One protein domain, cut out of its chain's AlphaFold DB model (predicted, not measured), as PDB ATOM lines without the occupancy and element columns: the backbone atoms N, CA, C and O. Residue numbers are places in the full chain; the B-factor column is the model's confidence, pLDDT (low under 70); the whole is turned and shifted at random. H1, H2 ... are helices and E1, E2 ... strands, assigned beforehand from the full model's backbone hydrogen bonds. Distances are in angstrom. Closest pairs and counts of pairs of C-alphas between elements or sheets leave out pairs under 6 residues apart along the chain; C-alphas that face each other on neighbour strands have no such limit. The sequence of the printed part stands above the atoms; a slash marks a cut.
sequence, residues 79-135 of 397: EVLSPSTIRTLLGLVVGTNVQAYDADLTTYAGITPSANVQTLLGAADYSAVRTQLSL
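This is residues 79 to 135 of the 397 residues of an uncharacterized protein of Ignavibacteriales bacterium (UniProt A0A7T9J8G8). This is a stretched, winding chain with four short helices strung one after another along a rod and no compact core. H4, at the end with residue 135, and H3 before it run opposite ways, side by side; H2 lies alone farther along the rod, and H1 with the short strand E1 makes the other end. The printed part has 57 residues, with one named strand and four named helices in the order E1, H1, H2, H3, H4; E1 pairs with no named strand, and the class is mostly helix. The whole is extended, with a radius of gyration of the C-alphas of 18.9 A and spans of 64 by 19 by 17 A.

The longest helix by residues is H4, residues 126 to 133, 10.5 A from first to last C-alpha; it ends at C-alpha 133 at (46.939, 27.062, -21.901). H3 holds residues 115 to 121 and is 10.0 A long. H2 holds residues 103 to 109 and is 9.9 A long, beginning at C-alpha 103 at (31.864, 34.239, 0.683). H1 holds residues 83 to 89 and is 10.1 A long. E1, residues 79 to 81, is 6.1 A long and begins at C-alpha 79 at (23.203, 60.552, 19.520).

H4 and H3 form a helical hairpin, two helices in succession that run opposite ways, at a shallow tilt of 14 degrees. They only just touch, with 3 pairs of C-alphas within 8 A; the closest C-alphas are those of Leu 120 and Val 129, 6.0 A apart. H2 touches no helix and is apart from H3 and from H4. H1 touches no helix either, and it is apart from H2. E1 and H1 meet only through their link. In H1, H2, H3 and H4 every O i to N i+4 pair is within hydrogen-bond range.

The two C-alphas farthest apart are those of Glu 79 and Leu 135, 63.8 A apart, and they are also the first and last printed. Residues 99 to 107, of which 103 to 107 belong to H2, stand free, as do residues 109 to 115. The link from H1 to H2 is long, with 13 residues, 90 to 102; the links E1 to H1, H2 to H3 and H3 to H4 are tight. The printed part has no cut. The mean pLDDT of the printed part is 91.4, and no printed residue is under 70 in this predicted model.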
ATOM      1  N   GLU A  79      23.137  61.949  19.087       80.31
ATOM      2  CA  GLU A  79      23.203  60.552  19.520       80.31
ATOM      3  C   GLU A  79      24.347  59.798  18.825       80.31
ATOM      4  O   GLU A  79      24.861  60.210  17.780       80.31
ATOM      5  N   VAL A  80      24.748  58.663  19.399       83.56
ATOM      6  CA  VAL A  80      25.648  57.716  18.731       83.56
ATOM      7  C   VAL A  80      24.862  56.977  17.652       83.56
ATOM      8  O   VAL A  80      23.907  56.263  17.955       83.56
ATOM      9  N   LEU A  81      25.275  57.106  16.393       87.12
ATOM     10  CA  LEU A  81      24.602  56.447  15.278       87.12
ATOM     11  C   LEU A  81      25.156  55.038  15.046       87.12
ATOM     12  O   LEU A  81      26.367  54.821  14.988       87.12
ATOM     13  N   SER A  82      24.256  54.073  14.848       88.31
ATOM     14  CA  SER A  82      24.639  52.722  14.431       88.31
ATOM     15  C   SER A  82      25.091  52.697  12.956       88.31
ATOM     16  O   SER A  82      24.613  53.507  12.154       88.31
ATOM     17  N   PRO A  83      25.940  51.740  12.528       87.62
ATOM     18  CA  PRO A  83      26.333  51.620  11.123       87.62
ATOM     19  C   PRO A  83      25.158  51.468  10.143       87.62
ATOM     20  O   PRO A  83      25.251  51.924   9.005       87.62
ATOM     21  N   SER A  84      24.049  50.836  10.547       88.50
ATOM     22  CA  SER A  84      22.843  50.731   9.711       88.50
ATOM     23  C   SER A  84      22.113  52.067   9.588       88.50
ATOM     24  O   SER A  84      21.732  52.434   8.482       88.50
ATOM     25  N   THR A  85      21.989  52.818  10.685       88.81
ATOM     26  CA  THR A  85      21.426  54.175  10.685       88.81
ATOM     27  C   THR A  85      22.198  55.104   9.750       88.81
ATOM     28  O   THR A  85      21.601  55.808   8.940       88.81
ATOM     29  N   ILE A  86      23.530  55.058   9.812       89.88
ATOM     30  CA  ILE A  86      24.400  55.872   8.955       89.88
ATOM     31  C   ILE A  86      24.186  55.519   7.478       89.88
ATOM     32  O   ILE A  86      24.051  56.420   6.654       89.88
ATOM     33  N   ARG A  87      24.092  54.224   7.135       92.12
ATOM     34  CA  ARG A  87      23.787  53.807   5.755       92.12
ATOM     35  C   ARG A  87      22.444  54.356   5.277       92.12
ATOM     36  O   ARG A  87      22.389  54.877   4.168       92.12
ATOM     37  N   THR A  88      21.404  54.299   6.108       89.06
ATOM     38  CA  THR A  88      20.082  54.848   5.774       89.06
ATOM     39  C   THR A  88      20.137  56.354   5.523       89.06
ATOM     40  O   THR A  88      19.627  56.816   4.507       89.06
ATOM     41  N   LEU A  89      20.793  57.120   6.400       89.19
ATOM     42  CA  LEU A  89      20.920  58.576   6.259       89.19
ATOM     43  C   LEU A  89      21.713  58.982   5.009       89.19
ATOM     44  O   LEU A  89      21.370  59.965   4.359       89.19
ATOM     45  N   LEU A  90      22.750  58.217   4.656       91.50
ATOM     46  CA  LEU A  90      23.543  58.426   3.439       91.50
ATOM     47  C   LEU A  90      22.858  57.893   2.168       91.50
ATOM     48  O   LEU A  90      23.415  58.027   1.080       91.50
ATOM     49  N   GLY A  91      21.684  57.263   2.284       91.00
ATOM     50  CA  GLY A  91      20.983  56.647   1.156       91.00
ATOM     51  C   GLY A  91      21.712  55.438   0.554       91.00
ATOM     52  O   GLY A  91      21.503  55.120  -0.613       91.00
ATOM     53  N   LEU A  92      22.584  54.774   1.320       94.56
ATOM     54  CA  LEU A  92      23.367  53.628   0.854       94.56
ATOM     55  C   LEU A  92      22.575  52.327   0.995       94.56
ATOM     56  O   LEU A  92      22.215  51.915   2.100       94.56
ATOM     57  N   VAL A  93      22.395  51.624  -0.123       93.12
ATOM     58  CA  VAL A  93      21.734  50.316  -0.177       93.12
ATOM     59  C   VAL A  93      22.778  49.197  -0.296       93.12
ATOM     60  O   VAL A  93      23.674  49.251  -1.144       93.12
ATOM     61  N   VAL A  94      22.679  48.170   0.558       93.06
ATOM     62  CA  VAL A  94      23.535  46.968   0.482       93.06
ATOM     63  C   VAL A  94      23.155  46.147  -0.756       93.06
ATOM     64  O   VAL A  94      21.977  45.925  -1.009       93.06
ATOM     65  N   GLY A  95      24.147  45.717  -1.534       89.12
ATOM     66  CA  GLY A  95      23.989  45.102  -2.854       89.12
ATOM     67  C   GLY A  95      23.986  46.101  -4.020       89.12
ATOM     68  O   GLY A  95      24.080  45.676  -5.166       89.12
ATOM     69  N   THR A  96      23.921  47.413  -3.754       91.81
ATOM     70  CA  THR A  96      24.005  48.463  -4.791       91.81
ATOM     71  C   THR A  96      25.187  49.394  -4.558       91.81
ATOM     72  O   THR A  96      26.055  49.511  -5.414       91.81
ATOM     73  N   ASN A  97      25.245  50.048  -3.394       94.69
ATOM     74  CA  ASN A  97      26.314  50.990  -3.048       94.69
ATOM     75  C   ASN A  97      27.379  50.354  -2.151       94.69
ATOM     76  O   ASN A  97      28.545  50.728  -2.209       94.69
ATOM     77  N   VAL A  98      26.968  49.408  -1.305       92.12
ATOM     78  CA  VAL A  98      27.849  48.651  -0.408       92.12
ATOM     79  C   VAL A  98      27.718  47.184  -0.774       92.12
ATOM     80  O   VAL A  98      26.605  46.669  -0.806       92.12
ATOM     81  N   GLN A  99      28.823  46.500  -1.046       93.00
ATOM     82  CA  GLN A  99      28.790  45.067  -1.327       93.00
ATOM     83  C   GLN A  99      28.253  44.304  -0.103       93.00
ATOM     84  O   GLN A  99      28.671  44.544   1.030       93.00
ATOM     85  N   ALA A 100      27.273  43.422  -0.324       92.31
ATOM     86  CA  ALA A 100      26.860  42.463   0.696       92.31
ATOM     87  C   ALA A 100      28.002  41.472   0.916       92.31
ATOM     88  O   ALA A 100      28.677  41.124  -0.049       92.31
ATOM     89  N   TYR A 101      28.196  40.996   2.147       92.69
ATOM     90  CA  TYR A 101      29.159  39.925   2.377       92.69
ATOM     91  C   TYR A 101      28.820  38.725   1.483       92.69
ATOM     92  O   TYR A 101      27.719  38.179   1.557       92.69
ATOM     93  N   ASP A 102      29.784  38.344   0.655       95.00
ATOM     94  CA  ASP A 102      29.711  37.231  -0.276       95.00
ATOM     95  C   ASP A 102      30.974  36.389  -0.064       95.00
ATOM     96  O   ASP A 102      32.107  36.875  -0.193       95.00
ATOM     97  N   ALA A 103      30.770  35.144   0.368       94.62
ATOM     98  CA  ALA A 103      31.864  34.239   0.683       94.62
ATOM     99  C   ALA A 103      32.661  33.873  -0.578       94.62
ATOM    100  O   ALA A 103      33.890  33.830  -0.519       94.62
ATOM    101  N   ASP A 104      31.987  33.709  -1.720       93.88
ATOM    102  CA  ASP A 104      32.623  33.371  -2.992       93.88
ATOM    103  C   ASP A 104      33.475  34.546  -3.483       93.88
ATOM    104  O   ASP A 104      34.629  34.359  -3.876       93.88
ATOM    105  N   LEU A 105      32.976  35.785  -3.376       92.56
ATOM    106  CA  LEU A 105      33.768  36.970  -3.725       92.56
ATOM    107  C   LEU A 105      34.993  37.124  -2.817       92.56
ATOM    108  O   LEU A 105      36.058  37.515  -3.293       92.56
ATOM    109  N   THR A 106      34.868  36.785  -1.530       92.69
ATOM    110  CA  THR A 106      36.005  36.767  -0.594       92.69
ATOM    111  C   THR A 106      37.057  35.749  -1.039       92.69
ATOM    112  O   THR A 106      38.251  36.054  -1.037       92.69
ATOM    113  N   THR A 107      36.630  34.566  -1.490       93.31
ATOM    114  CA  THR A 107      37.521  33.554  -2.071       93.31
ATOM    115  C   THR A 107      38.210  34.063  -3.340       93.31
ATOM    116  O   THR A 107      39.433  33.963  -3.432       93.31
ATOM    117  N   TYR A 108      37.479  34.660  -4.288       90.25
ATOM    118  CA  TYR A 108      38.068  35.213  -5.516       90.25
ATOM    119  C   TYR A 108      39.031  36.374  -5.240       90.25
ATOM    120  O   TYR A 108      40.095  36.439  -5.852       90.25
ATOM    121  N   ALA A 109      38.704  37.260  -4.296       90.19
ATOM    122  CA  ALA A 109      39.556  38.384  -3.906       90.19
ATOM    123  C   ALA A 109      40.860  37.937  -3.220       90.19
ATOM    124  O   ALA A 109      41.861  38.650  -3.278       90.19
ATOM    125  N   GLY A 110      40.866  36.755  -2.593       91.94
ATOM    126  CA  GLY A 110      42.066  36.138  -2.024       91.94
ATOM    127  C   GLY A 110      43.043  35.586  -3.069       91.94
ATOM    128  O   GLY A 110      44.203  35.323  -2.744       91.94
ATOM    129  N   ILE A 111      42.616  35.425  -4.327       93.44
ATOM    130  CA  ILE A 111      43.494  35.002  -5.421       93.44
ATOM    131  C   ILE A 111      44.353  36.195  -5.837       93.44
ATOM    132  O   ILE A 111      43.843  37.198  -6.326       93.44
ATOM    133  N   THR A 112      45.676  36.081  -5.689       93.38
ATOM    134  CA  THR A 112      46.602  37.127  -6.147       93.38
ATOM    135  C   THR A 112      46.474  37.314  -7.665       93.38
ATOM    136  O   THR A 112      46.759  36.371  -8.415       93.38
ATOM    137  N   PRO A 113      46.071  38.502  -8.154       92.19
ATOM    138  CA  PRO A 113      45.897  38.717  -9.582       92.19
ATOM    139  C   PRO A 113      47.228  38.608 -10.330       92.19
ATOM    140  O   PRO A 113      48.232  39.208  -9.954       92.19
ATOM    141  N   SER A 114      47.223  37.872 -11.436       93.31
ATOM    142  CA  SER A 114      48.290  37.892 -12.440       93.31
ATOM    143  C   SER A 114      47.671  37.913 -13.832       93.31
ATOM    144  O   SER A 114      46.493  37.592 -13.986       93.31
ATOM    145  N   ALA A 115      48.443  38.274 -14.859       93.06
ATOM    146  CA  ALA A 115      47.950  38.256 -16.237       93.06
ATOM    147  C   ALA A 115      47.391  36.871 -16.616       93.06
ATOM    148  O   ALA A 115      46.270  36.771 -17.110       93.06
ATOM    149  N   ASN A 116      48.108  35.794 -16.284       92.06
ATOM    150  CA  ASN A 116      47.684  34.427 -16.599       92.06
ATOM    151  C   ASN A 116      46.445  34.002 -15.805       92.06
ATOM    152  O   ASN A 116      45.533  33.411 -16.376       92.06
ATOM    153  N   VAL A 117      46.387  34.339 -14.511       93.50
ATOM    154  CA  VAL A 117      45.212  34.066 -13.665       93.50
ATOM    155  C   VAL A 117      43.991  34.782 -14.225       93.50
ATOM    156  O   VAL A 117      42.974  34.146 -14.461       93.50
ATOM    157  N   GLN A 118      44.098  36.078 -14.517       92.62
ATOM    158  CA  GLN A 118      42.983  36.843 -15.074       92.62
ATOM    159  C   GLN A 118      42.530  36.288 -16.423       92.62
ATOM    160  O   GLN A 118      41.332  36.205 -16.679       92.62
ATOM    161  N   THR A 119      43.469  35.850 -17.261       93.69
ATOM    162  CA  THR A 119      43.106  35.302 -18.567       93.69
ATOM    163  C   THR A 119      42.432  33.932 -18.457       93.69
ATOM    164  O   THR A 119      41.502  33.644 -19.202       93.69
ATOM    165  N   LEU A 120      42.844  33.098 -17.498       93.38
ATOM    166  CA  LEU A 120      42.216  31.801 -17.258       93.38
ATOM    167  C   LEU A 120      40.837  31.934 -16.591       93.38
ATOM    168  O   LEU A 120      39.905  31.240 -16.985       93.38
ATOM    169  N   LEU A 121      40.694  32.836 -15.613       91.44
ATOM    170  CA  LEU A 121      39.418  33.108 -14.935       91.44
ATOM    171  C   LEU A 121      38.409  33.807 -15.854       91.44
ATOM    172  O   LEU A 121      37.209  33.626 -15.686       91.44
ATOM    173  N   GLY A 122      38.888  34.589 -16.823       91.44
ATOM    174  CA  GLY A 122      38.053  35.235 -17.836       91.44
ATOM    175  C   GLY A 122      37.636  34.320 -18.992       91.44
ATOM    176  O   GLY A 122      36.945  34.779 -19.900       91.44
ATOM    177  N   ALA A 123      38.057  33.053 -19.005       95.31
ATOM    178  CA  ALA A 123      37.707  32.125 -20.073       95.31
ATOM    179  C   ALA A 123      36.208  31.784 -20.038       95.31
ATOM    180  O   ALA A 123      35.683  31.328 -19.025       95.31
ATOM    181  N   ALA A 124      35.525  31.970 -21.170       94.75
ATOM    182  CA  ALA A 124      34.078  31.764 -21.269       94.75
ATOM    183  C   ALA A 124      33.653  30.285 -21.189       94.75
ATOM    184  O   ALA A 124      32.514  29.988 -20.835       94.75
ATOM    185  N   ASP A 125      34.550  29.357 -21.530       95.06
ATOM    186  CA  ASP A 125      34.312  27.916 -21.488       95.06
ATOM    187  C   ASP A 125      35.631  27.119 -21.393       95.06
ATOM    188  O   ASP A 125      36.740  27.659 -21.471       95.06
ATOM    189  N   TYR A 126      35.521  25.795 -21.267       92.56
ATOM    190  CA  TYR A 126      36.682  24.902 -21.231       92.56
ATOM    191  C   TYR A 126      37.503  24.894 -22.531       92.56
ATOM    192  O   TYR A 126      38.674  24.514 -22.511       92.56
ATOM    193  N   SER A 127      36.926  25.282 -23.669       89.44
ATOM    194  CA  SER A 127      37.650  25.373 -24.940       89.44
ATOM    195  C   SER A 127      38.566  26.596 -24.977       89.44
ATOM    196  O   SER A 127      39.731  26.488 -25.376       89.44
ATOM    197  N   ALA A 128      38.079  27.735 -24.484       92.38
ATOM    198  CA  ALA A 128      38.851  28.947 -24.273       92.38
ATOM    199  C   ALA A 128      39.986  28.689 -23.277       92.38
ATOM    200  O   ALA A 128      41.129  29.015 -23.581       92.38
ATOM    201  N   VAL A 129      39.717  27.987 -22.166       94.06
ATOM    202  CA  VAL A 129      40.761  27.543 -21.222       94.06
ATOM    203  C   VAL A 129      41.854  26.729 -21.928       94.06
ATOM    204  O   VAL A 129      43.035  27.037 -21.784       94.06
ATOM    205  N   ARG A 130      41.489  25.712 -22.724       87.62
ATOM    206  CA  ARG A 130      42.472  24.890 -23.460       87.62
ATOM    207  C   ARG A 130      43.317  25.718 -24.425       87.62
ATOM    208  O   ARG A 130      44.524  25.512 -24.499       87.62
ATOM    209  N   THR A 131      42.688  26.652 -25.134       87.88
ATOM    210  CA  THR A 131      43.383  27.567 -26.050       87.88
ATOM    211  C   THR A 131      44.349  28.466 -25.279       87.88
ATOM    212  O   THR A 131      45.501  28.611 -25.671       87.88
ATOM    213  N   GLN A 132      43.916  28.996 -24.133       92.88
ATOM    214  CA  GLN A 132      44.710  29.871 -23.275       92.88
ATOM    215  C   GLN A 132      45.949  29.174 -22.709       92.88
ATOM    216  O   GLN A 132      47.018  29.777 -22.640       92.88
ATOM    217  N   LEU A 133      45.820  27.892 -22.354       91.81
ATOM    218  CA  LEU A 133      46.939  27.062 -21.901       91.81
ATOM    219  C   LEU A 133      47.991  26.835 -22.998       91.81
ATOM    220  O   LEU A 133      49.121  26.489 -22.669       91.81
ATOM    221  N   SER A 134      47.645  27.046 -24.276       86.19
ATOM    222  CA  SER A 134      48.566  27.007 -25.423       86.19
ATOM    223  C   SER A 134      49.422  25.730 -25.511       86.19
ATOM    224  O   SER A 134      50.541  25.754 -26.023       86.19
ATOM    225  N   LEU A 135      48.916  24.601 -25.003       89.19
ATOM    226  CA  LEU A 135      49.635  23.328 -25.035       89.19
ATOM    227  C   LEU A 135      49.653  22.777 -26.462       89.19
ATOM    228  O   LEU A 135      48.604  22.553 -27.066       89.19
TER     229      LEU A 135